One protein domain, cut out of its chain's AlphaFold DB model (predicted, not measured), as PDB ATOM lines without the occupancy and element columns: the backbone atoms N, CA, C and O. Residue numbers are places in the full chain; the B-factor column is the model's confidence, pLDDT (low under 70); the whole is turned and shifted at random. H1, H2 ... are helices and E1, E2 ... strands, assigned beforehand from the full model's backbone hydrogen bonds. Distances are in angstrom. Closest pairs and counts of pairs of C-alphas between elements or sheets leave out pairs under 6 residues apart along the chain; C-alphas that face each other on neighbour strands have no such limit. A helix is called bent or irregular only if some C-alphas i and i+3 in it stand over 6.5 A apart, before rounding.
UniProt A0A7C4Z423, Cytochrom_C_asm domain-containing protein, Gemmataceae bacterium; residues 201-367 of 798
ATOM      1  N   PRO A 201     133.567 117.524 183.580       66.88
ATOM      2  CA  PRO A 201     132.168 117.517 183.148       66.88
ATOM      3  C   PRO A 201     131.282 116.554 183.946       66.88
ATOM      4  O   PRO A 201     130.159 116.898 184.300       66.88
ATOM      5  N   GLN A 202     131.816 115.395 184.333       69.81
ATOM      6  CA  GLN A 202     131.129 114.388 185.141       69.81
ATOM      7  C   GLN A 202     130.688 114.861 186.545       69.81
ATOM      8  O   GLN A 202     129.790 114.255 187.126       69.81
ATOM      9  N   ARG A 203     131.265 115.943 187.096       65.50
ATOM     10  CA  ARG A 203     130.963 116.438 188.459       65.50
ATOM     11  C   ARG A 203     129.954 117.589 188.518       65.50
ATOM     12  O   ARG A 203     129.287 117.756 189.533       65.50
ATOM     13  N   TYR A 204     129.833 118.383 187.455       69.75
ATOM     14  CA  TYR A 204     129.098 119.660 187.471       69.75
ATOM     15  C   TYR A 204     127.815 119.631 186.620       69.75
ATOM     16  O   TYR A 204     127.398 120.644 186.069       69.75
ATOM     17  N   ILE A 205     127.174 118.463 186.509       72.50
ATOM     18  CA  ILE A 205     125.929 118.236 185.752       72.50
ATOM     19  C   ILE A 205     124.883 117.522 186.615       72.50
ATOM     20  O   ILE A 205     125.231 116.907 187.624       72.50
ATOM     21  N   SER A 206     123.606 117.601 186.227       79.00
ATOM     22  CA  SER A 206     122.498 116.957 186.948       79.00
ATOM     23  C   SER A 206     122.599 115.422 186.937       79.00
ATOM     24  O   SER A 206     123.229 114.871 186.030       79.00
ATOM     25  N   PRO A 207     121.957 114.693 187.873       76.50
ATOM     26  CA  PRO A 207     122.127 113.241 188.005       76.50
ATOM     27  C   PRO A 207     121.697 112.470 186.752       76.50
ATOM     28  O   PRO A 207     122.336 111.497 186.366       76.50
ATOM     29  N   GLU A 208     120.664 112.949 186.058       81.94
ATOM     30  CA  GLU A 208     120.212 112.425 184.761       81.94
ATOM     31  C   GLU A 208     121.305 112.549 183.683       81.94
ATOM     32  O   GLU A 208     121.564 111.611 182.926       81.94
ATOM     33  N   ARG A 209     122.006 113.691 183.650       85.31
ATOM     34  CA  ARG A 209     123.134 113.939 182.741       85.31
ATOM     35  C   ARG A 209     124.372 113.139 183.153       85.31
ATOM     36  O   ARG A 209     125.069 112.639 182.276       85.31
ATOM     37  N   GLN A 210     124.614 112.952 184.455       81.12
ATOM     38  CA  GLN A 210     125.661 112.053 184.963       81.12
ATOM     39  C   GLN A 210     125.403 110.608 184.533       81.12
ATOM     40  O   GLN A 210     126.324 109.953 184.061       81.12
ATOM     41  N   GLN A 211     124.161 110.121 184.621       85.50
ATOM     42  CA  GLN A 211     123.783 108.787 184.145       85.50
ATOM     43  C   GLN A 211     123.956 108.659 182.625       85.50
ATOM     44  O   GLN A 211     124.586 107.709 182.163       85.50
ATOM     45  N   ALA A 212     123.474 109.635 181.847       86.12
ATOM     46  CA  ALA A 212     123.626 109.645 180.392       86.12
ATOM     47  C   ALA A 212     125.099 109.705 179.945       86.12
ATOM     48  O   ALA A 212     125.467 109.072 178.952       86.12
ATOM     49  N   LEU A 213     125.948 110.437 180.678       88.56
ATOM     50  CA  LEU A 213     127.390 110.477 180.452       88.56
ATOM     51  C   LEU A 213     128.053 109.162 180.872       88.56
ATOM     52  O   LEU A 213     128.762 108.577 180.066       88.56
ATOM     53  N   ALA A 214     127.799 108.650 182.076       86.31
ATOM     54  CA  ALA A 214     128.373 107.393 182.557       86.31
ATOM     55  C   ALA A 214     128.006 106.209 181.645       86.31
ATOM     56  O   ALA A 214     128.847 105.353 181.370       86.31
ATOM     57  N   GLN A 215     126.783 106.189 181.105       89.31
ATOM     58  CA  GLN A 215     126.360 105.229 180.088       89.31
ATOM     59  C   GLN A 215     127.189 105.363 178.801       89.31
ATOM     60  O   GLN A 215     127.711 104.360 178.319       89.31
ATOM     61  N   PHE A 216     127.370 106.577 178.273       90.81
ATOM     62  CA  PHE A 216     128.208 106.833 177.096       90.81
ATOM     63  C   PHE A 216     129.676 106.435 177.327       90.81
ATOM     64  O   PHE A 216     130.266 105.708 176.531       90.81
ATOM     65  N   GLN A 217     130.246 106.825 178.468       90.69
ATOM     66  CA  GLN A 217     131.602 106.469 178.887       90.69
ATOM     67  C   GLN A 217     131.783 104.943 178.982       90.69
ATOM     68  O   GLN A 217     132.760 104.406 178.459       90.69
ATOM     69  N   LYS A 218     130.822 104.231 179.582       89.00
ATOM     70  CA  LYS A 218     130.811 102.765 179.650       89.00
ATOM     71  C   LYS A 218     130.726 102.131 178.258       89.00
ATOM     72  O   LYS A 218     131.486 101.215 177.960       89.00
ATOM     73  N   GLN A 219     129.872 102.645 177.376       88.50
ATOM     74  CA  GLN A 219     129.759 102.142 176.006       88.50
ATOM     75  C   GLN A 219     131.026 102.377 175.161       88.50
ATOM     76  O   GLN A 219     131.301 101.594 174.250       88.50
ATOM     77  N   ILE A 220     131.831 103.410 175.453       87.44
ATOM     78  CA  ILE A 220     133.159 103.580 174.832       87.44
ATOM     79  C   ILE A 220     134.093 102.439 175.262       87.44
ATOM     80  O   ILE A 220     134.762 101.856 174.409       87.44
ATOM     81  N   GLN A 221     134.104 102.083 176.554       85.44
ATOM     82  CA  GLN A 221     134.906 100.971 177.089       85.44
ATOM     83  C   GLN A 221     134.459  99.606 176.542       85.44
ATOM     84  O   GLN A 221     135.293  98.782 176.179       85.44
ATOM     85  N   GLU A 222     133.148  99.376 176.450       85.12
ATOM     86  CA  GLU A 222     132.554  98.137 175.924       85.12
ATOM     87  C   GLU A 222     132.559  98.073 174.384       85.12
ATOM     88  O   GLU A 222     132.270  97.031 173.798       85.12
ATOM     89  N   GLY A 223     132.893  99.176 173.704       83.44
ATOM     90  CA  GLY A 223     132.920  99.276 172.244       83.44
ATOM     91  C   GLY A 223     131.545  99.356 171.565       83.44
ATOM     92  O   GLY A 223     131.482  99.294 170.336       83.44
ATOM     93  N   THR A 224     130.473  99.523 172.343       87.44
ATOM     94  CA  THR A 224     129.053  99.566 171.936       87.44
ATOM     95  C   THR A 224     128.522 100.984 171.670       87.44
ATOM     96  O   THR A 224     127.373 101.152 171.266       87.44
ATOM     97  N   VAL A 225     129.379 101.997 171.839       88.19
ATOM     98  CA  VAL A 225     129.112 103.448 171.720       88.19
ATOM     99  C   VAL A 225     128.425 103.915 170.435       88.19
ATOM    100  O   VAL A 225     127.785 104.962 170.465       88.19
ATOM    101  N   GLN A 226     128.498 103.155 169.337       86.44
ATOM    102  CA  GLN A 226     127.827 103.522 168.083       86.44
ATOM    103  C   GLN A 226     126.340 103.818 168.311       86.44
ATOM    104  O   GLN A 226     125.858 104.847 167.857       86.44
ATOM    105  N   LYS A 227     125.665 103.027 169.157       86.06
ATOM    106  CA  LYS A 227     124.258 103.250 169.507       86.06
ATOM    107  C   LYS A 227     123.995 104.656 170.071       86.06
ATOM    108  O   LYS A 227     122.989 105.264 169.730       86.06
ATOM    109  N   SER A 228     124.872 105.185 170.927       85.50
ATOM    110  CA  SER A 228     124.718 106.544 171.464       85.50
ATOM    111  C   SER A 228     125.052 107.647 170.457       85.50
ATOM    112  O   SER A 228     124.608 108.772 170.666       85.50
ATOM    113  N   LEU A 229     125.811 107.348 169.397       87.88
ATOM    114  CA  LEU A 229     126.022 108.270 168.278       87.88
ATOM    115  C   LEU A 229     124.798 108.274 167.352       87.88
ATOM    116  O   LEU A 229     124.291 109.348 167.053       87.88
ATOM    117  N   ASP A 230     124.261 107.097 167.017       88.38
ATOM    118  CA  ASP A 230     123.037 106.946 166.214       88.38
ATOM    119  C   ASP A 230     121.825 107.606 166.918       88.38
ATOM    120  O   ASP A 230     121.064 108.357 166.309       88.38
ATOM    121  N   GLU A 231     121.677 107.403 168.238       88.31
ATOM    122  CA  GLU A 231     120.669 108.093 169.066       88.31
ATOM    123  C   GLU A 231     120.831 109.622 169.041       88.31
ATOM    124  O   GLU A 231     119.839 110.340 169.148       88.31
ATOM    125  N   LEU A 232     122.067 110.129 168.954       89.50
ATOM    126  CA  LEU A 232     122.350 111.565 168.943       89.50
ATOM    127  C   LEU A 232     122.086 112.179 167.560       89.50
ATOM    128  O   LEU A 232     121.538 113.277 167.482       89.50
ATOM    129  N   GLU A 233     122.400 111.454 166.486       90.25
ATOM    130  CA  GLU A 233     122.083 111.824 165.103       90.25
ATOM    131  C   GLU A 233     120.564 111.953 164.882       90.25
ATOM    132  O   GLU A 233     120.111 112.902 164.246       90.25
ATOM    133  N   GLU A 234     119.750 111.086 165.497       91.25
ATOM    134  CA  GLU A 234     118.281 111.202 165.460       91.25
ATOM    135  C   GLU A 234     117.719 112.310 166.385       91.25
ATOM    136  O   GLU A 234     116.567 112.737 166.235       91.25
ATOM    137  N   LEU A 235     118.492 112.755 167.381       90.56
ATOM    138  CA  LEU A 235     118.078 113.738 168.392       90.56
ATOM    139  C   LEU A 235     118.353 115.181 167.950       90.56
ATOM    140  O   LEU A 235     117.495 116.045 168.140       90.56
ATOM    141  N   LEU A 236     119.531 115.444 167.375       89.19
ATOM    142  CA  LEU A 236     120.000 116.796 167.048       89.19
ATOM    143  C   LEU A 236     119.025 117.578 166.141       89.19
ATOM    144  O   LEU A 236     118.616 118.667 166.553       89.19
ATOM    145  N   PRO A 237     118.504 117.030 165.020       89.44
ATOM    146  CA  PRO A 237     117.524 117.737 164.191       89.44
ATOM    147  C   PRO A 237     116.249 118.122 164.955       89.44
ATOM    148  O   PRO A 237     115.701 119.203 164.751       89.44
ATOM    149  N   LYS A 238     115.795 117.277 165.893       90.81
ATOM    150  CA  LYS A 238     114.600 117.541 166.715       90.81
ATOM    151  C   LYS A 238     114.839 118.676 167.713       90.81
ATOM    152  O   LYS A 238     113.924 119.452 167.978       90.81
ATOM    153  N   LEU A 239     116.052 118.783 168.260       87.25
ATOM    154  CA  LEU A 239     116.458 119.888 169.134       87.25
ATOM    155  C   LEU A 239     116.590 121.197 168.349       87.25
ATOM    156  O   LEU A 239     116.064 122.222 168.783       87.25
ATOM    157  N   SER A 240     117.221 121.159 167.177       88.44
ATOM    158  CA  SER A 240     117.353 122.320 166.293       88.44
ATOM    159  C   SER A 240     115.984 122.810 165.791       88.44
ATOM    160  O   SER A 240     115.716 124.014 165.814       88.44
ATOM    161  N   ASP A 241     115.039 121.910 165.498       89.19
ATOM    162  CA  ASP A 241     113.642 122.268 165.216       89.19
ATOM    163  C   ASP A 241     112.911 122.890 166.416       89.19
ATOM    164  O   ASP A 241     112.165 123.855 166.237       89.19
ATOM    165  N   GLN A 242     113.138 122.408 167.643       88.81
ATOM    166  CA  GLN A 242     112.588 123.035 168.855       88.81
ATOM    167  C   GLN A 242     113.161 124.442 169.083       88.81
ATOM    168  O   GLN A 242     112.405 125.368 169.386       88.81
ATOM    169  N   GLN A 243     114.470 124.632 168.883       86.88
ATOM    170  CA  GLN A 243     115.129 125.940 168.978       86.88
ATOM    171  C   GLN A 243     114.572 126.929 167.938       86.88
ATOM    172  O   GLN A 243     114.255 128.074 168.273       86.88
ATOM    173  N   LEU A 244     114.366 126.478 166.698       88.81
ATOM    174  CA  LEU A 244     113.763 127.277 165.627       88.81
ATOM    175  C   LEU A 244     112.270 127.553 165.849       88.81
ATOM    176  O   LEU A 244     111.794 128.640 165.517       88.81
ATOM    177  N   ALA A 245     111.522 126.610 166.425       88.25
ATOM    178  CA  ALA A 245     110.128 126.818 166.808       88.25
ATOM    179  C   ALA A 245     110.006 127.867 167.925       88.25
ATOM    180  O   ALA A 245     109.167 128.761 167.824       88.25
ATOM    181  N   ALA A 246     110.882 127.823 168.936       87.25
ATOM    182  CA  ALA A 246     110.949 128.832 169.992       87.25
ATOM    183  C   ALA A 246     111.318 130.223 169.443       87.25
ATOM    184  O   ALA A 246     110.660 131.207 169.778       87.25
ATOM    185  N   PHE A 247     112.300 130.306 168.537       89.19
ATOM    186  CA  PHE A 247     112.642 131.541 167.820       89.19
ATOM    187  C   PHE A 247     111.438 132.100 167.040       89.19
ATOM    188  O   PHE A 247     111.055 133.253 167.224       89.19
ATOM    189  N   ARG A 248     110.770 131.269 166.227       87.06
ATOM    190  CA  ARG A 248     109.570 131.672 165.470       87.06
ATOM    191  C   ARG A 248     108.416 132.096 166.383       87.06
ATOM    192  O   ARG A 248     107.691 133.021 166.032       87.06
ATOM    193  N   ALA A 249     108.259 131.466 167.548       87.56
ATOM    194  CA  ALA A 249     107.244 131.830 168.533       87.56
ATOM    195  C   ALA A 249     107.525 133.193 169.193       87.56
ATOM    196  O   ALA A 249     106.591 133.978 169.356       87.56
ATOM    197  N   ARG A 250     108.791 133.521 169.508       87.62
ATOM    198  CA  ARG A 250     109.177 134.847 170.044       87.62
ATOM    199  C   ARG A 250     108.826 135.998 169.098       87.62
ATOM    200  O   ARG A 250     108.481 137.080 169.564       87.62
ATOM    201  N   TYR A 251     108.871 135.751 167.790       86.25
ATOM    202  CA  TYR A 251     108.552 136.731 166.748       86.25
ATOM    203  C   TYR A 251     107.197 136.485 166.060       86.25
ATOM    204  O   TYR A 251     106.935 137.030 164.988       86.25
ATOM    205  N   ALA A 252     106.307 135.691 166.665       79.88
ATOM    206  CA  ALA A 252     104.993 135.404 166.096       79.88
ATOM    207  C   ALA A 252     104.177 136.696 165.891       79.88
ATOM    208  O   ALA A 252     104.031 137.512 166.800       79.88
ATOM    209  N   GLY A 253     103.647 136.887 164.679       72.31
ATOM    210  CA  GLY A 253     102.928 138.107 164.294       72.31
ATOM    211  C   GLY A 253     103.820 139.301 163.921       72.31
ATOM    212  O   GLY A 253     103.286 140.376 163.652       72.31
ATOM    213  N   ARG A 254     105.152 139.139 163.875       76.69
ATOM    214  CA  ARG A 254     106.086 140.123 163.306       76.69
ATOM    215  C   ARG A 254     106.772 139.549 162.068       76.69
ATOM    216  O   ARG A 254     107.539 138.597 162.162       76.69
ATOM    217  N   ASP A 255     106.573 140.189 160.921       71.31
ATOM    218  CA  ASP A 255     107.258 139.802 159.681       71.31
ATOM    219  C   ASP A 255     108.742 140.195 159.675       71.31
ATOM    220  O   ASP A 255     109.550 139.571 158.985       71.31
ATOM    221  N   ARG A 256     109.121 141.237 160.431       75.31
ATOM    222  CA  ARG A 256     110.485 141.784 160.458       75.31
ATOM    223  C   ARG A 256     110.985 142.097 161.868       75.31
ATOM    224  O   ARG A 256     110.194 142.456 162.737       75.31
ATOM    225  N   VAL A 257     112.304 142.012 162.045       78.88
ATOM    226  CA  VAL A 257     113.037 142.256 163.303       78.88
ATOM    227  C   VAL A 257     114.229 143.187 163.043       78.88
ATOM    228  O   VAL A 257     114.854 143.115 161.982       78.88
ATOM    229  N   ASP A 258     114.528 144.079 163.991       77.38
ATOM    230  CA  ASP A 258     115.704 144.969 163.960       77.38
ATOM    231  C   ASP A 258     116.985 144.162 164.256       77.38
ATOM    232  O   ASP A 258     116.991 143.285 165.121       77.38
ATOM    233  N   GLN A 259     118.095 144.469 163.583       71.69
ATOM    234  CA  GLN A 259     119.411 143.884 163.870       71.69
ATOM    235  C   GLN A 259     119.800 143.975 165.362       71.69
ATOM    236  O   GLN A 259     120.411 143.050 165.900       71.69
ATOM    237  N   ARG A 260     119.421 145.059 166.053       72.19
ATOM    238  CA  ARG A 260     119.641 145.244 167.493       72.19
ATOM    239  C   ARG A 260     118.805 144.282 168.334       72.19
ATOM    240  O   ARG A 260     119.366 143.679 169.244       72.19
ATOM    241  N   GLU A 261     117.521 144.096 168.018       76.12
ATOM    242  CA  GLU A 261     116.677 143.079 168.670       76.12
ATOM    243  C   GLU A 261     117.237 141.668 168.406       76.12
ATOM    244  O   GLU A 261     117.396 140.883 169.337       76.12
ATOM    245  N   LEU A 262     117.624 141.368 167.160       79.12
ATOM    246  CA  LEU A 262     118.176 140.070 166.758       79.12
ATOM    247  C   LEU A 262     119.501 139.743 167.470       79.12
ATOM    248  O   LEU A 262     119.703 138.615 167.904       79.12
ATOM    249  N   SER A 263     120.394 140.725 167.632       72.75
ATOM    250  CA  SER A 263     121.659 140.561 168.375       72.75
ATOM    251  C   SER A 263     121.485 140.273 169.871       72.75
ATOM    252  O   SER A 263     122.442 139.863 170.525       72.75
ATOM    253  N   GLN A 264     120.277 140.478 170.402       75.62
ATOM    254  CA  GLN A 264     119.895 140.172 171.778       75.62
ATOM    255  C   GLN A 264     119.013 138.914 171.873       75.62
ATOM    256  O   GLN A 264     118.654 138.516 172.982       75.62
ATOM    257  N   ASP A 265     118.675 138.268 170.748       82.81
ATOM    258  CA  ASP A 265     117.889 137.036 170.762       82.81
ATOM    259  C   ASP A 265     118.683 135.880 171.379       82.81
ATOM    260  O   ASP A 265     119.860 135.658 171.091       82.81
ATOM    261  N   GLU A 266     117.996 135.096 172.199       78.50
ATOM    262  CA  GLU A 266     118.554 133.968 172.935       78.50
ATOM    263  C   GLU A 266     119.238 132.918 172.034       78.50
ATOM    264  O   GLU A 266     120.276 132.373 172.408       78.50
ATOM    265  N   LEU A 267     118.708 132.659 170.832       82.62
ATOM    266  CA  LEU A 267     119.301 131.713 169.880       82.62
ATOM    267  C   LEU A 267     120.566 132.293 169.223       82.62
ATOM    268  O   LEU A 267     121.540 131.574 169.013       82.62
ATOM    269  N   VAL A 268     120.588 133.603 168.959       80.25
ATOM    270  CA  VAL A 268     121.726 134.320 168.347       80.25
ATOM    271  C   VAL A 268     122.865 134.556 169.351       80.25
ATOM    272  O   VAL A 268     124.049 134.530 168.997       80.25
ATOM    273  N   LEU A 269     122.530 134.735 170.628       73.56
ATOM    274  CA  LEU A 269     123.494 134.736 171.727       73.56
ATOM    275  C   LEU A 269     124.052 133.327 171.996       73.56
ATOM    276  O   LEU A 269     125.235 133.204 172.319       73.56
ATOM    277  N   GLY A 270     123.232 132.284 171.816       67.00
ATOM    278  CA  GLY A 270     123.597 130.878 172.024       67.00
ATOM    279  C   GLY A 270     124.528 130.261 170.970       67.00
ATOM    280  O   GLY A 270     125.232 129.304 171.287       67.00
ATOM    281  N   ILE A 271     124.580 130.794 169.745       74.69
ATOM    282  CA  ILE A 271     125.565 130.376 168.728       74.69
ATOM    283  C   ILE A 271     126.947 131.014 168.972       74.69
ATOM    284  O   ILE A 271     127.078 132.046 169.636       74.69
ATOM    285  N   SER A 272     128.011 130.407 168.445       68.69
ATOM    286  CA  SER A 272     129.384 130.891 168.645       68.69
ATOM    287  C   SER A 272     129.656 132.231 167.944       68.69
ATOM    288  O   SER A 272     128.925 132.662 167.054       68.69
ATOM    289  N   ALA A 273     130.758 132.905 168.299       66.56
ATOM    290  CA  ALA A 273     131.159 134.144 167.625       66.56
ATOM    291  C   ALA A 273     131.408 133.948 166.115       66.56
ATOM    292  O   ALA A 273     131.035 134.814 165.332       66.56
ATOM    293  N   ALA A 274     131.965 132.801 165.705       68.50
ATOM    294  CA  ALA A 274     132.163 132.470 164.295       68.50
ATOM    295  C   ALA A 274     130.832 132.222 163.564       68.50
ATOM    296  O   ALA A 274     130.670 132.628 162.418       68.50
ATOM    297  N   GLU A 275     129.858 131.602 164.231       78.75
ATOM    298  CA  GLU A 275     128.513 131.388 163.684       78.75
ATOM    299  C   GLU A 275     127.703 132.687 163.631       78.75
ATOM    300  O   GLU A 275     126.980 132.898 162.664       78.75
ATOM    301  N   ARG A 276     127.889 133.615 164.582       77.19
ATOM    302  CA  ARG A 276     127.381 134.992 164.459       77.19
ATOM    303  C   ARG A 276     128.000 135.730 163.276       77.19
ATOM    304  O   ARG A 276     127.281 136.456 162.600       77.19
ATOM    305  N   THR A 277     129.292 135.541 162.997       77.19
ATOM    306  CA  THR A 277     129.917 136.093 161.784       77.19
ATOM    307  C   THR A 277     129.299 135.474 160.530       77.19
ATOM    308  O   THR A 277     128.787 136.224 159.712       77.19
ATOM    309  N   LYS A 278     129.187 134.135 160.436       79.69
ATOM    310  CA  LYS A 278     128.463 133.462 159.333       79.69
ATOM    311  C   LYS A 278     127.027 133.982 159.168       79.69
ATOM    312  O   LYS A 278     126.590 134.196 158.043       79.69
ATOM    313  N   LEU A 279     126.298 134.188 160.267       80.75
ATOM    314  CA  LEU A 279     124.937 134.732 160.273       80.75
ATOM    315  C   LEU A 279     124.907 136.148 159.682       80.75
ATOM    316  O   LEU A 279     124.098 136.413 158.800       80.75
ATOM    317  N   ILE A 280     125.802 137.035 160.127       75.62
ATOM    318  CA  ILE A 280     125.925 138.407 159.613       75.62
ATOM    319  C   ILE A 280     126.330 138.403 158.134       75.62
ATOM    320  O   ILE A 280     125.697 139.099 157.342       75.62
ATOM    321  N   ASP A 281     127.317 137.598 157.743       76.12
ATOM    322  CA  ASP A 281     127.783 137.479 156.358       76.12
ATOM    323  C   ASP A 281     126.660 136.964 155.447       76.12
ATOM    324  O   ASP A 281     126.430 137.511 154.374       76.12
ATOM    325  N   ARG A 282     125.893 135.959 155.893       78.19
ATOM    326  CA  ARG A 282     124.754 135.397 155.149       78.19
ATOM    327  C   ARG A 282     123.586 136.383 155.061       78.19
ATOM    328  O   ARG A 282     123.004 136.523 153.992       78.19
ATOM    329  N   ILE A 283     123.281 137.115 156.135       72.62
ATOM    330  CA  ILE A 283     122.306 138.223 156.136       72.62
ATOM    331  C   ILE A 283     122.746 139.362 155.200       72.62
ATOM    332  O   ILE A 283     121.899 139.998 154.574       72.62
ATOM    333  N   SER A 284     124.052 139.617 155.093       67.25
ATOM    334  CA  SER A 284     124.623 140.655 154.222       67.25
ATOM    335  C   SER A 284     124.698 140.206 152.759       67.25
ATOM    336  O   SER A 284     124.474 141.009 151.864       67.25
ATOM    337  N   ALA A 285     124.918 138.919 152.492       68.50
ATOM    338  CA  ALA A 285     124.796 138.346 151.152       68.50
ATOM    339  C   ALA A 285     123.335 138.323 150.666       68.50
ATOM    340  O   ALA A 285     123.071 138.464 149.480       68.50
ATOM    341  N   LEU A 286     122.376 138.184 151.587       66.12
ATOM    342  CA  LEU A 286     120.942 138.277 151.303       66.12
ATOM    343  C   LEU A 286     120.425 139.729 151.257       66.12
ATOM    344  O   LEU A 286     119.245 139.938 150.980       66.12
ATOM    345  N   HIS A 287     121.265 140.741 151.515       56.97
ATOM    346  CA  HIS A 287     120.828 142.144 151.527       56.97
ATOM    347  C   HIS A 287     120.485 142.709 150.148       56.97
ATOM    348  O   HIS A 287     119.787 143.716 150.092       56.97
ATOM    349  N   GLU A 288     120.912 142.063 149.061       53.16
ATOM    350  CA  GLU A 288     120.503 142.459 147.708       53.16
ATOM    351  C   GLU A 288     119.022 142.127 147.415       53.16
ATOM    352  O   GLU A 288     118.430 142.785 146.565       53.16
ATOM    353  N   ASP A 289     118.393 141.204 148.168       48.28
ATOM    354  CA  ASP A 289     116.993 140.771 147.960       48.28
ATOM    355  C   ASP A 289     116.067 140.874 149.202       48.28
ATOM    356  O   ASP A 289     114.843 140.900 149.056       48.28
ATOM    357  N   ALA A 290     116.595 140.903 150.436       50.81
ATOM    358  CA  ALA A 290     115.790 140.713 151.660       50.81
ATOM    359  C   ALA A 290     115.703 141.925 152.613       50.81
ATOM    360  O   ALA A 290     114.895 141.907 153.549       50.81
ATOM    361  N   GLY A 291     116.524 142.960 152.413       48.72
ATOM    362  CA  GLY A 291     116.561 144.160 153.252       48.72
ATOM    363  C   GLY A 291     115.886 145.350 152.573       48.72
ATOM    364  O   GLY A 291     116.293 145.758 151.494       48.72
ATOM    365  N   ALA A 292     114.890 145.954 153.221       51.56
ATOM    366  CA  ALA A 292     114.439 147.298 152.859       51.56
ATOM    367  C   ALA A 292     114.701 148.231 154.040       51.56
ATOM    368  O   ALA A 292     114.183 147.984 155.136       51.56
ATOM    369  N   GLU A 293     115.496 149.275 153.803       52.88
ATOM    370  CA  GLU A 293     115.726 150.354 154.761       52.88
ATOM    371  C   GLU A 293     114.381 150.957 155.184       52.88
ATOM    372  O   GLU A 293     113.537 151.304 154.351       52.88
ATOM    373  N   GLY A 294     114.157 151.063 156.493       53.03
ATOM    374  CA  GLY A 294     113.077 151.898 157.000       53.03
ATOM    375  C   GLY A 294     113.369 153.378 156.737       53.03
ATOM    376  O   GLY A 294     114.516 153.781 156.560       53.03
ATOM    377  N   ALA A 295     112.336 154.225 156.780       48.94
ATOM    378  CA  ALA A 295     112.490 155.685 156.678       48.94
ATOM    379  C   ALA A 295     113.296 156.316 157.846       48.94
ATOM    380  O   ALA A 295     113.532 157.521 157.867       48.94
ATOM    381  N   ASP A 296     113.688 155.493 158.818       52.00
ATOM    382  CA  ASP A 296     114.552 155.756 159.969       52.00
ATOM    383  C   ASP A 296     116.021 155.334 159.740       52.00
ATOM    384  O   ASP A 296     116.853 155.517 160.628       52.00
ATOM    385  N   GLY A 297     116.354 154.769 158.572       55.50
ATOM    386  CA  GLY A 297     117.683 154.237 158.259       55.50
ATOM    387  C   GLY A 297     118.003 152.907 158.953       55.50
ATOM    388  O   GLY A 297     119.164 152.503 158.988       55.50
ATOM    389  N   GLN A 298     117.008 152.225 159.535       54.59
ATOM    390  CA  GLN A 298     117.220 150.939 160.198       54.59
ATOM    391  C   GLN A 298     116.986 149.754 159.253       54.59
ATOM    392  O   GLN A 298     115.973 149.663 158.553       54.59
ATOM    393  N   VAL A 299     117.915 148.798 159.297       60.31
ATOM    394  CA  VAL A 299     117.837 147.511 158.598       60.31
ATOM    395  C   VAL A 299     116.848 146.589 159.313       60.31
ATOM    396  O   VAL A 299     117.039 146.233 160.478       60.31
ATOM    397  N   ARG A 300     115.789 146.174 158.607       65.88
ATOM    398  CA  ARG A 300     114.727 145.303 159.138       65.88
ATOM    399  C   ARG A 300     114.696 143.971 158.391       65.88
ATOM    400  O   ARG A 300     114.416 143.937 157.196       65.88
ATOM    401  N   LEU A 301     114.948 142.882 159.112       72.19
ATOM    402  CA  LEU A 301     115.238 141.553 158.569       72.19
ATOM    403  C   LEU A 301     114.010 140.635 158.624       72.19
ATOM    404  O   LEU A 301     113.344 140.572 159.656       72.19
ATOM    405  N   TYR A 302     113.713 139.915 157.539       77.69
ATOM    406  CA  TYR A 302     112.516 139.067 157.433       77.69
ATOM    407  C   TYR A 302     112.648 137.766 158.249       77.69
ATOM    408  O   TYR A 302     113.559 136.964 158.024       77.69
ATOM    409  N   VAL A 303     111.727 137.531 159.189       79.56
ATOM    410  CA  VAL A 303     111.830 136.453 160.197       79.56
ATOM    411  C   VAL A 303     111.891 135.040 159.586       79.56
ATOM    412  O   VAL A 303     112.734 134.252 160.025       79.56
ATOM    413  N   PRO A 304     111.098 134.685 158.555       80.38
ATOM    414  CA  PRO A 304     111.240 133.398 157.869       80.38
ATOM    415  C   PRO A 304     112.611 133.176 157.212       80.38
ATOM    416  O   PRO A 304     113.123 132.059 157.255       80.38
ATOM    417  N   VAL A 305     113.230 134.221 156.649       80.69
ATOM    418  CA  VAL A 305     114.578 134.135 156.051       80.69
ATOM    419  C   VAL A 305     115.629 133.941 157.143       80.69
ATOM    420  O   VAL A 305     116.459 133.043 157.028       80.69
ATOM    421  N   LEU A 306     115.537 134.696 158.243       84.06
ATOM    422  CA  LEU A 306     116.392 134.500 159.418       84.06
ATOM    423  C   LEU A 306     116.291 133.079 159.978       84.06
ATOM    424  O   LEU A 306     117.313 132.464 160.255       84.06
ATOM    425  N   ALA A 307     115.080 132.530 160.100       85.00
ATOM    426  CA  ALA A 307     114.887 131.166 160.586       85.00
ATOM    427  C   ALA A 307     115.483 130.104 159.641       85.00
ATOM    428  O   ALA A 307     115.923 129.060 160.113       85.00
ATOM    429  N   ASN A 308     115.517 130.353 158.329       86.50
ATOM    430  CA  ASN A 308     116.157 129.450 157.370       86.50
ATOM    431  C   ASN A 308     117.691 129.536 157.449       86.50
ATOM    432  O   ASN A 308     118.344 128.502 157.503       86.50
ATOM    433  N   VAL A 309     118.262 130.742 157.542       86.00
ATOM    434  CA  VAL A 309     119.714 130.932 157.737       86.00
ATOM    435  C   VAL A 309     120.178 130.354 159.077       86.00
ATOM    436  O   VAL A 309     121.220 129.707 159.149       86.00
ATOM    437  N   LEU A 310     119.397 130.543 160.144       88.44
ATOM    438  CA  LEU A 310     119.672 129.924 161.437       88.44
ATOM    439  C   LEU A 310     119.598 128.397 161.340       88.44
ATOM    440  O   LEU A 310     120.467 127.742 161.901       88.44
ATOM    441  N   ARG A 311     118.650 127.822 160.585       91.25
ATOM    442  CA  ARG A 311     118.628 126.373 160.325       91.25
ATOM    443  C   ARG A 311     119.905 125.894 159.631       91.25
ATOM    444  O   ARG A 311     120.535 124.992 160.158       91.25
ATOM    445  N   GLU A 312     120.341 126.544 158.547       88.12
ATOM    446  CA  GLU A 312     121.609 126.202 157.867       88.12
ATOM    447  C   GLU A 312     122.808 126.196 158.838       88.12
ATOM    448  O   GLU A 312     123.678 125.331 158.755       88.12
ATOM    449  N   ILE A 313     122.852 127.147 159.780       86.69
ATOM    450  CA  ILE A 313     123.916 127.261 160.790       86.69
ATOM    451  C   ILE A 313     123.821 126.165 161.861       86.69
ATOM    452  O   ILE A 313     124.854 125.641 162.282       86.69
ATOM    453  N   LEU A 314     122.611 125.826 162.313       87.50
ATOM    454  CA  LEU A 314     122.382 124.754 163.286       87.50
ATOM    455  C   LEU A 314     122.704 123.385 162.666       87.50
ATOM    456  O   LEU A 314     123.438 122.617 163.278       87.50
ATOM    457  N   ASP A 315     122.276 123.126 161.429       88.06
ATOM    458  CA  ASP A 315     122.555 121.880 160.704       88.06
ATOM    459  C   ASP A 315     124.075 121.689 160.474       88.06
ATOM    460  O   ASP A 315     124.625 120.626 160.767       88.06
ATOM    461  N   ASP A 316     124.789 122.741 160.041       85.06
ATOM    462  CA  ASP A 316     126.259 122.754 159.900       85.06
ATOM    463  C   ASP A 316     126.972 122.534 161.246       85.06
ATOM    464  O   ASP A 316     128.025 121.899 161.306       85.06
ATOM    465  N   ARG A 317     126.434 123.056 162.353       84.44
ATOM    466  CA  ARG A 317     126.976 122.818 163.703       84.44
ATOM    467  C   ARG A 317     126.757 121.373 164.148       84.44
ATOM    468  O   ARG A 317     127.695 120.749 164.641       84.44
ATOM    469  N   ASP A 318     125.553 120.850 163.961       87.50
ATOM    470  CA  ASP A 318     125.146 119.528 164.428       87.50
ATOM    471  C   ASP A 318     125.900 118.418 163.658       87.50
ATOM    472  O   ASP A 318     126.412 117.483 164.278       87.50
ATOM    473  N   GLN A 319     126.106 118.572 162.341       85.88
ATOM    474  CA  GLN A 319     126.976 117.684 161.550       85.88
ATOM    475  C   GLN A 319     128.434 117.710 162.033       85.88
ATOM    476  O   GLN A 319     129.007 116.660 162.339       85.88
ATOM    477  N   ARG A 320     129.029 118.906 162.185       83.88
ATOM    478  CA  ARG A 320     130.409 119.053 162.689       83.88
ATOM    479  C   ARG A 320     130.576 118.448 164.086       83.88
ATOM    480  O   ARG A 320     131.639 117.904 164.389       83.88
ATOM    481  N   LEU A 321     129.550 118.516 164.937       82.31
ATOM    482  CA  LEU A 321     129.563 117.917 166.271       82.31
ATOM    483  C   LEU A 321     129.581 116.382 166.218       82.31
ATOM    484  O   LEU A 321     130.394 115.764 166.910       82.31
ATOM    485  N   LEU A 322     128.740 115.768 165.378       86.25
ATOM    486  CA  LEU A 322     128.708 114.314 165.176       86.25
ATOM    487  C   LEU A 322     130.038 113.787 164.620       86.25
ATOM    488  O   LEU A 322     130.582 112.816 165.149       86.25
ATOM    489  N   GLU A 323     130.612 114.456 163.618       84.88
ATOM    490  CA  GLU A 323     131.921 114.097 163.057       84.88
ATOM    491  C   GLU A 323     133.048 114.206 164.094       84.88
ATOM    492  O   GLU A 323     133.895 113.311 164.210       84.88
ATOM    493  N   GLN A 324     133.060 115.281 164.889       81.75
ATOM    494  CA  GLN A 324     134.030 115.447 165.973       81.75
ATOM    495  C   GLN A 324     133.882 114.353 167.032       81.75
ATOM    496  O   GLN A 324     134.891 113.764 167.427       81.75
ATOM    497  N   LEU A 325     132.654 114.033 167.448       83.19
ATOM    498  CA  LEU A 325     132.377 112.973 168.417       83.19
ATOM    499  C   LEU A 325     132.797 111.599 167.897       83.19
ATOM    500  O   LEU A 325     133.513 110.882 168.596       83.19
ATOM    501  N   ALA A 326     132.442 111.243 166.662       84.31
ATOM    502  CA  ALA A 326     132.833 109.974 166.050       84.31
ATOM    503  C   ALA A 326     134.365 109.814 165.975       84.31
ATOM    504  O   ALA A 326     134.903 108.736 166.249       84.31
ATOM    505  N   ASN A 327     135.090 110.892 165.661       81.94
ATOM    506  CA  ASN A 327     136.554 110.898 165.637       81.94
ATOM    507  C   ASN A 327     137.168 110.831 167.047       81.94
ATOM    508  O   ASN A 327     138.092 110.049 167.282       81.94
ATOM    509  N   GLN A 328     136.639 111.586 168.012       81.19
ATOM    510  CA  GLN A 328     137.081 111.545 169.409       81.19
ATOM    511  C   GLN A 328     136.846 110.165 170.048       81.19
ATOM    512  O   GLN A 328     137.741 109.642 170.708       81.19
ATOM    513  N   VAL A 329     135.689 109.539 169.804       85.94
ATOM    514  CA  VAL A 329     135.358 108.173 170.250       85.94
ATOM    515  C   VAL A 329     136.308 107.139 169.641       85.94
ATOM    516  O   VAL A 329     136.773 106.235 170.341       85.94
ATOM    517  N   ARG A 330     136.639 107.266 168.350       84.06
ATOM    518  CA  ARG A 330     137.596 106.381 167.667       84.06
ATOM    519  C   ARG A 330     138.985 106.462 168.303       84.06
ATOM    520  O   ARG A 330     139.573 105.431 168.620       84.06
ATOM    521  N   ASN A 331     139.459 107.680 168.561       79.38
ATOM    522  CA  ASN A 331     140.736 107.931 169.229       79.38
ATOM    523  C   ASN A 331     140.737 107.413 170.677       79.38
ATOM    524  O   ASN A 331     141.718 106.812 171.109       79.38
ATOM    525  N   ALA A 332     139.625 107.576 171.401       76.19
ATOM    526  CA  ALA A 332     139.450 107.044 172.748       76.19
ATOM    527  C   ALA A 332     139.612 105.520 172.789       76.19
ATOM    528  O   ALA A 332     140.371 104.991 173.604       76.19
ATOM    529  N   ARG A 333     138.950 104.806 171.873       81.06
ATOM    530  CA  ARG A 333     139.036 103.342 171.791       81.06
ATOM    531  C   ARG A 333     140.442 102.836 171.444       81.06
ATOM    532  O   ARG A 333     140.806 101.771 171.929       81.06
ATOM    533  N   ALA A 334     141.215 103.580 170.651       78.88
ATOM    534  CA  ALA A 334     142.601 103.232 170.324       78.88
ATOM    535  C   ALA A 334     143.566 103.454 171.510       78.88
ATOM    536  O   ALA A 334     144.359 102.578 171.847       78.88
ATOM    537  N   ASP A 335     143.466 104.591 172.206       76.12
ATOM    538  CA  ASP A 335     144.378 104.970 173.301       76.12
ATOM    539  C   ASP A 335     143.832 104.590 174.699       76.12
ATOM    540  O   ASP A 335     143.813 105.393 175.640       76.12
ATOM    541  N   ASN A 336     143.353 103.340 174.804       73.94
ATOM    542  CA  ASN A 336     142.915 102.645 176.026       73.94
ATOM    543  C   ASN A 336     142.104 103.536 176.995       73.94
ATOM    544  O   ASN A 336     142.506 103.777 178.138       73.94
ATOM    545  N   TYR A 337     140.972 104.043 176.498       75.31
ATOM    546  CA  TYR A 337     140.077 104.998 177.156       75.31
ATOM    547  C   TYR A 337     139.822 104.769 178.660       75.31
ATOM    548  O   TYR A 337     139.400 103.693 179.095       75.31
ATOM    549  N   HIS A 338     139.962 105.848 179.440       74.75
ATOM    550  CA  HIS A 338     139.594 105.912 180.853       74.75
ATOM    551  C   HIS A 338     138.766 107.185 181.133       74.75
ATOM    552  O   HIS A 338     139.216 108.266 180.746       74.75
ATOM    553  N   PRO A 339     137.604 107.111 181.818       69.62
ATOM    554  CA  PRO A 339     136.726 108.266 182.053       69.62
ATOM    555  C   PRO A 339     137.379 109.449 182.777       69.62
ATOM    556  O   PRO A 339     137.155 110.593 182.402       69.62
ATOM    557  N   GLU A 340     138.234 109.185 183.766       66.00
ATOM    558  CA  GLU A 340     138.903 110.243 184.544       66.00
ATOM    559  C   GLU A 340     140.163 110.833 183.873       66.00
ATOM    560  O   GLU A 340     140.816 111.694 184.461       66.00
ATOM    561  N   ASP A 341     140.548 110.392 182.667       64.75
ATOM    562  CA  ASP A 341     141.728 110.943 181.980       64.75
ATOM    563  C   ASP A 341     141.428 112.354 181.418       64.75
ATOM    564  O   ASP A 341     140.545 112.504 180.560       64.75
ATOM    565  N   PRO A 342     142.173 113.403 181.834       60.47
ATOM    566  CA  PRO A 342     142.000 114.772 181.354       60.47
ATOM    567  C   PRO A 342     141.969 114.952 179.834       60.47
ATOM    568  O   PRO A 342     141.373 115.923 179.364       60.47
ATOM    569  N   LYS A 343     142.598 114.060 179.055       67.69
ATOM    570  CA  LYS A 343     142.646 114.183 177.589       67.69
ATOM    571  C   LYS A 343     141.279 113.983 176.917       67.69
ATOM    572  O   LYS A 343     141.073 114.492 175.818       67.69
ATOM    573  N   TRP A 344     140.325 113.326 177.585       74.62
ATOM    574  CA  TRP A 344     138.985 113.047 177.046       74.62
ATOM    575  C   TRP A 344     137.898 114.047 177.467       74.62
ATOM    576  O   TRP A 344     136.748 113.892 177.069       74.62
ATOM    577  N   ARG A 345     138.234 115.117 178.203       74.81
ATOM    578  CA  ARG A 345     137.252 116.128 178.656       74.81
ATOM    579  C   ARG A 345     136.411 116.707 177.518       74.81
ATOM    580  O   ARG A 345     135.198 116.805 177.655       74.81
ATOM    581  N   MET A 346     137.036 117.030 176.382       74.12
ATOM    582  CA  MET A 346     136.323 117.562 175.212       74.12
ATOM    583  C   MET A 346     135.358 116.547 174.587       74.12
ATOM    584  O   MET A 346     134.314 116.948 174.094       74.12
ATOM    585  N   LEU A 347     135.652 115.244 174.652       81.94
ATOM    586  CA  LEU A 347     134.730 114.192 174.204       81.94
ATOM    587  C   LEU A 347     133.475 114.143 175.091       81.94
ATOM    588  O   LEU A 347     132.362 113.997 174.594       81.94
ATOM    589  N   HIS A 348     133.639 114.303 176.405       83.12
ATOM    590  CA  HIS A 348     132.509 114.345 177.338       83.12
ATOM    591  C   HIS A 348     131.690 115.627 177.197       83.12
ATOM    592  O   HIS A 348     130.465 115.553 177.208       83.12
ATOM    593  N   LEU A 349     132.348 116.778 177.026       79.88
ATOM    594  CA  LEU A 349     131.685 118.064 176.802       79.88
ATOM    595  C   LEU A 349     130.899 118.069 175.493       79.88
ATOM    596  O   LEU A 349     129.703 118.315 175.535       79.88
ATOM    597  N   ASN A 350     131.516 117.688 174.371       83.06
ATOM    598  CA  ASN A 350     130.843 117.621 173.073       83.06
ATOM    599  C   ASN A 350     129.588 116.718 173.121       83.06
ATOM    600  O   ASN A 350     128.552 117.055 172.553       83.06
ATOM    601  N   TYR A 351     129.647 115.587 173.839       86.88
ATOM    602  CA  TYR A 351     128.496 114.689 173.998       86.88
ATOM    603  C   TYR A 351     127.390 115.314 174.861       86.88
ATOM    604  O   TYR A 351     126.207 115.210 174.532       86.88
ATOM    605  N   LEU A 352     127.765 115.984 175.956       84.31
ATOM    606  CA  LEU A 352     126.828 116.699 176.821       84.31
ATOM    607  C   LEU A 352     126.181 117.892 176.117       84.31
ATOM    608  O   LEU A 352     124.984 118.086 176.273       84.31
ATOM    609  N   GLU A 353     126.941 118.663 175.342       81.69
ATOM    610  CA  GLU A 353     126.450 119.806 174.566       81.69
ATOM    611  C   GLU A 353     125.459 119.364 173.487       81.69
ATOM    612  O   GLU A 353     124.383 119.948 173.373       81.69
ATOM    613  N   GLY A 354     125.770 118.291 172.752       81.75
ATOM    614  CA  GLY A 354     124.872 117.746 171.733       81.75
ATOM    615  C   GLY A 354     123.593 117.146 172.312       81.75
ATOM    616  O   GLY A 354     122.502 117.403 171.808       81.75
ATOM    617  N   ARG A 355     123.702 116.350 173.386       85.88
ATOM    618  CA  ARG A 355     122.536 115.692 173.999       85.88
ATOM    619  C   ARG A 355     121.721 116.632 174.895       85.88
ATOM    620  O   ARG A 355     120.529 116.405 175.092       85.88
ATOM    621  N   PHE A 356     122.346 117.678 175.437       85.44
ATOM    622  CA  PHE A 356     121.740 118.649 176.347       85.44
ATOM    623  C   PHE A 356     122.219 120.085 176.027       85.44
ATOM    624  O   PHE A 356     123.038 120.632 176.768       85.44
ATOM    625  N   PRO A 357     121.670 120.758 174.995       72.88
ATOM    626  CA  PRO A 357     122.089 122.116 174.605       72.88
ATOM    627  C   PRO A 357     122.008 123.162 175.732       72.88
ATOM    628  O   PRO A 357     122.740 124.150 175.747       72.88
ATOM    629  N   GLU A 358     121.145 122.924 176.721       73.50
ATOM    630  CA  GLU A 358     120.954 123.776 177.898       73.50
ATOM    631  C   GLU A 358     121.939 123.499 179.050       73.50
ATOM    632  O   GLU A 358     121.813 124.089 180.128       73.50
ATOM    633  N   VAL A 359     122.942 122.629 178.849       74.69
ATOM    634  CA  VAL A 359     123.858 122.173 179.908       74.69
ATOM    635  C   VAL A 359     124.504 123.330 180.676       74.69
ATOM    636  O   VAL A 359     124.540 123.272 181.902       74.69
ATOM    637  N   TYR A 360     124.901 124.411 179.992       70.38
ATOM    638  CA  TYR A 360     125.508 125.610 180.591       70.38
ATOM    639  C   TYR A 360     124.513 126.614 181.197       70.38
ATOM    640  O   TYR A 360     124.887 127.394 182.079       70.38
ATOM    641  N   ARG A 361     123.258 126.639 180.728       68.94
ATOM    642  CA  ARG A 361     122.220 127.556 181.237       68.94
ATOM    643  C   ARG A 361     121.608 127.050 182.541       68.94
ATOM    644  O   ARG A 361     121.224 127.849 183.389       68.94
ATOM    645  N   GLU A 362     121.578 125.737 182.746       70.00
ATOM    646  CA  GLU A 362     120.936 125.129 183.918       70.00
ATOM    647  C   GLU A 362     121.882 124.791 185.078       70.00
ATOM    648  O   GLU A 362     121.415 124.337 186.122       70.00
ATOM    649  N   LEU A 363     123.183 125.071 184.945       67.00
ATOM    650  CA  LEU A 363     124.179 124.847 186.004       67.00
ATOM    651  C   LEU A 363     123.768 125.473 187.338       67.00
ATOM    652  O   LEU A 363     123.815 124.806 188.365       67.00
ATOM    653  N   VAL A 364     123.290 126.721 187.315       66.19
ATOM    654  CA  VAL A 364     122.876 127.459 188.521       66.19
ATOM    655  C   VAL A 364     121.565 126.921 189.112       66.19
ATOM    656  O   VAL A 364     121.368 127.004 190.321       66.19
ATOM    657  N   LYS A 365     120.677 126.330 188.293       71.81
ATOM    658  CA  LYS A 365     119.450 125.672 188.788       71.81
ATOM    659  C   LYS A 365     119.783 124.395 189.565       71.81
ATOM    660  O   LYS A 365     119.130 124.094 190.556       71.81
ATOM    661  N   TRP A 366     120.771 123.640 189.080       65.25
ATOM    662  CA  TRP A 366     121.207 122.372 189.669       65.25
ATOM    663  C   TRP A 366     122.145 122.570 190.868       65.25
ATOM    664  O   TRP A 366     121.995 121.902 191.887       65.25
ATOM    665  N   GLN A 367     123.088 123.506 190.765       65.19
ATOM    666  CA  GLN A 367     124.028 123.880 191.821       65.19
ATOM    667  C   GLN A 367     123.837 125.363 192.176       65.19
ATOM    668  O   GLN A 367     124.619 126.220 191.744       65.19
TER     669      GLN A 367
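Overview. This is residues 201 to 367 of the 798 residues of the protein "Cytochrom_C_asm domain-containing protein" of Gemmataceae bacterium (UniProt A0A7C4Z423). A single long helix, H8, is the spine of an elongated body, with H2 and H3 following each other alongside it. At one end H9 folds back from H8 as a helical hairpin and H1 packs on both at steep angles; toward the other end H6 packs on H8, and a small sheet of E1 and E2 lies by the beginning of H8. The printed part has 167 residues, with ten named helices and two named strands that follow along the chain as H1 H2 H3 E1 H4 H5 H6 H7 E2 H8 H9 H10, and its class is mostly helix; the sheet, E1 - E2, is antiparallel. It is loose, with a radius of gyration of the C-alphas of 19.1 A, and spans 63 by 32 by 25 A, only just elongated.

Along the chain. H1, residues 207 to 222, begins with C-alpha 207 at (122.127, 113.241, 188.005) and is 22.0 A long. H2 is residues 226 to 233 and H3 residues 236 to 250, 21.3 A long. E1, residues 256 to 258, precedes H4, residues 259 to 262, and H5, residues 266 to 270. H6, residues 273 to 285, is 18.2 A long, and H7 is residues 287 to 290. E2, residues 299 to 302, is followed by H8, residues 303 to 334, 46.4 A from C-alpha 303 at (111.830, 136.453, 160.197) to C-alpha 334 at (142.601, 103.232, 170.324). H9, residues 342 to 355, is 20.8 A long and irregular: C-alphas 343 and 346 are 7.6 A apart. H10 is residues 363 to 366.

Arrangement. H8 is the hub, touching five helices. H3 touches residues 303 to 318 of H8 at a shallow tilt of 27 degrees, opposite ways, closest at the C-alphas of Ser 240 and Leu 314, 6.3 A. H2 touches H8 at 12 degrees, with the C-alphas of Glu 233 and Leu 322 closest at 7.1 A. H6 and H9 touch H8 at 38 and 36 degrees, both only just steep; the closest C-alphas are Glu 275 and Ile 313, 6.8 A, and Gln 328 and Leu 347, 6.0 A. H1 touches H8 with residues 220 to 221 alone, Ile 220 and Arg 333 having the closest C-alphas at 6.6 A. E1 and E2 have N 257 and O 301 within hydrogen-bond range at 3.0 A. In H1, H2, H3, H5, H6 and H8 every O i to N i+4 pair is within hydrogen-bond range, and in H9 8 of 10.

Size, cuts and confidence. The C-alphas farthest apart, Ala 295 and Asn 336, are 64.1 A apart. The printed part has no cut, and no link is long. Mean pLDDT of the printed part is 78.0, with residues 284 to 300 among those under 70.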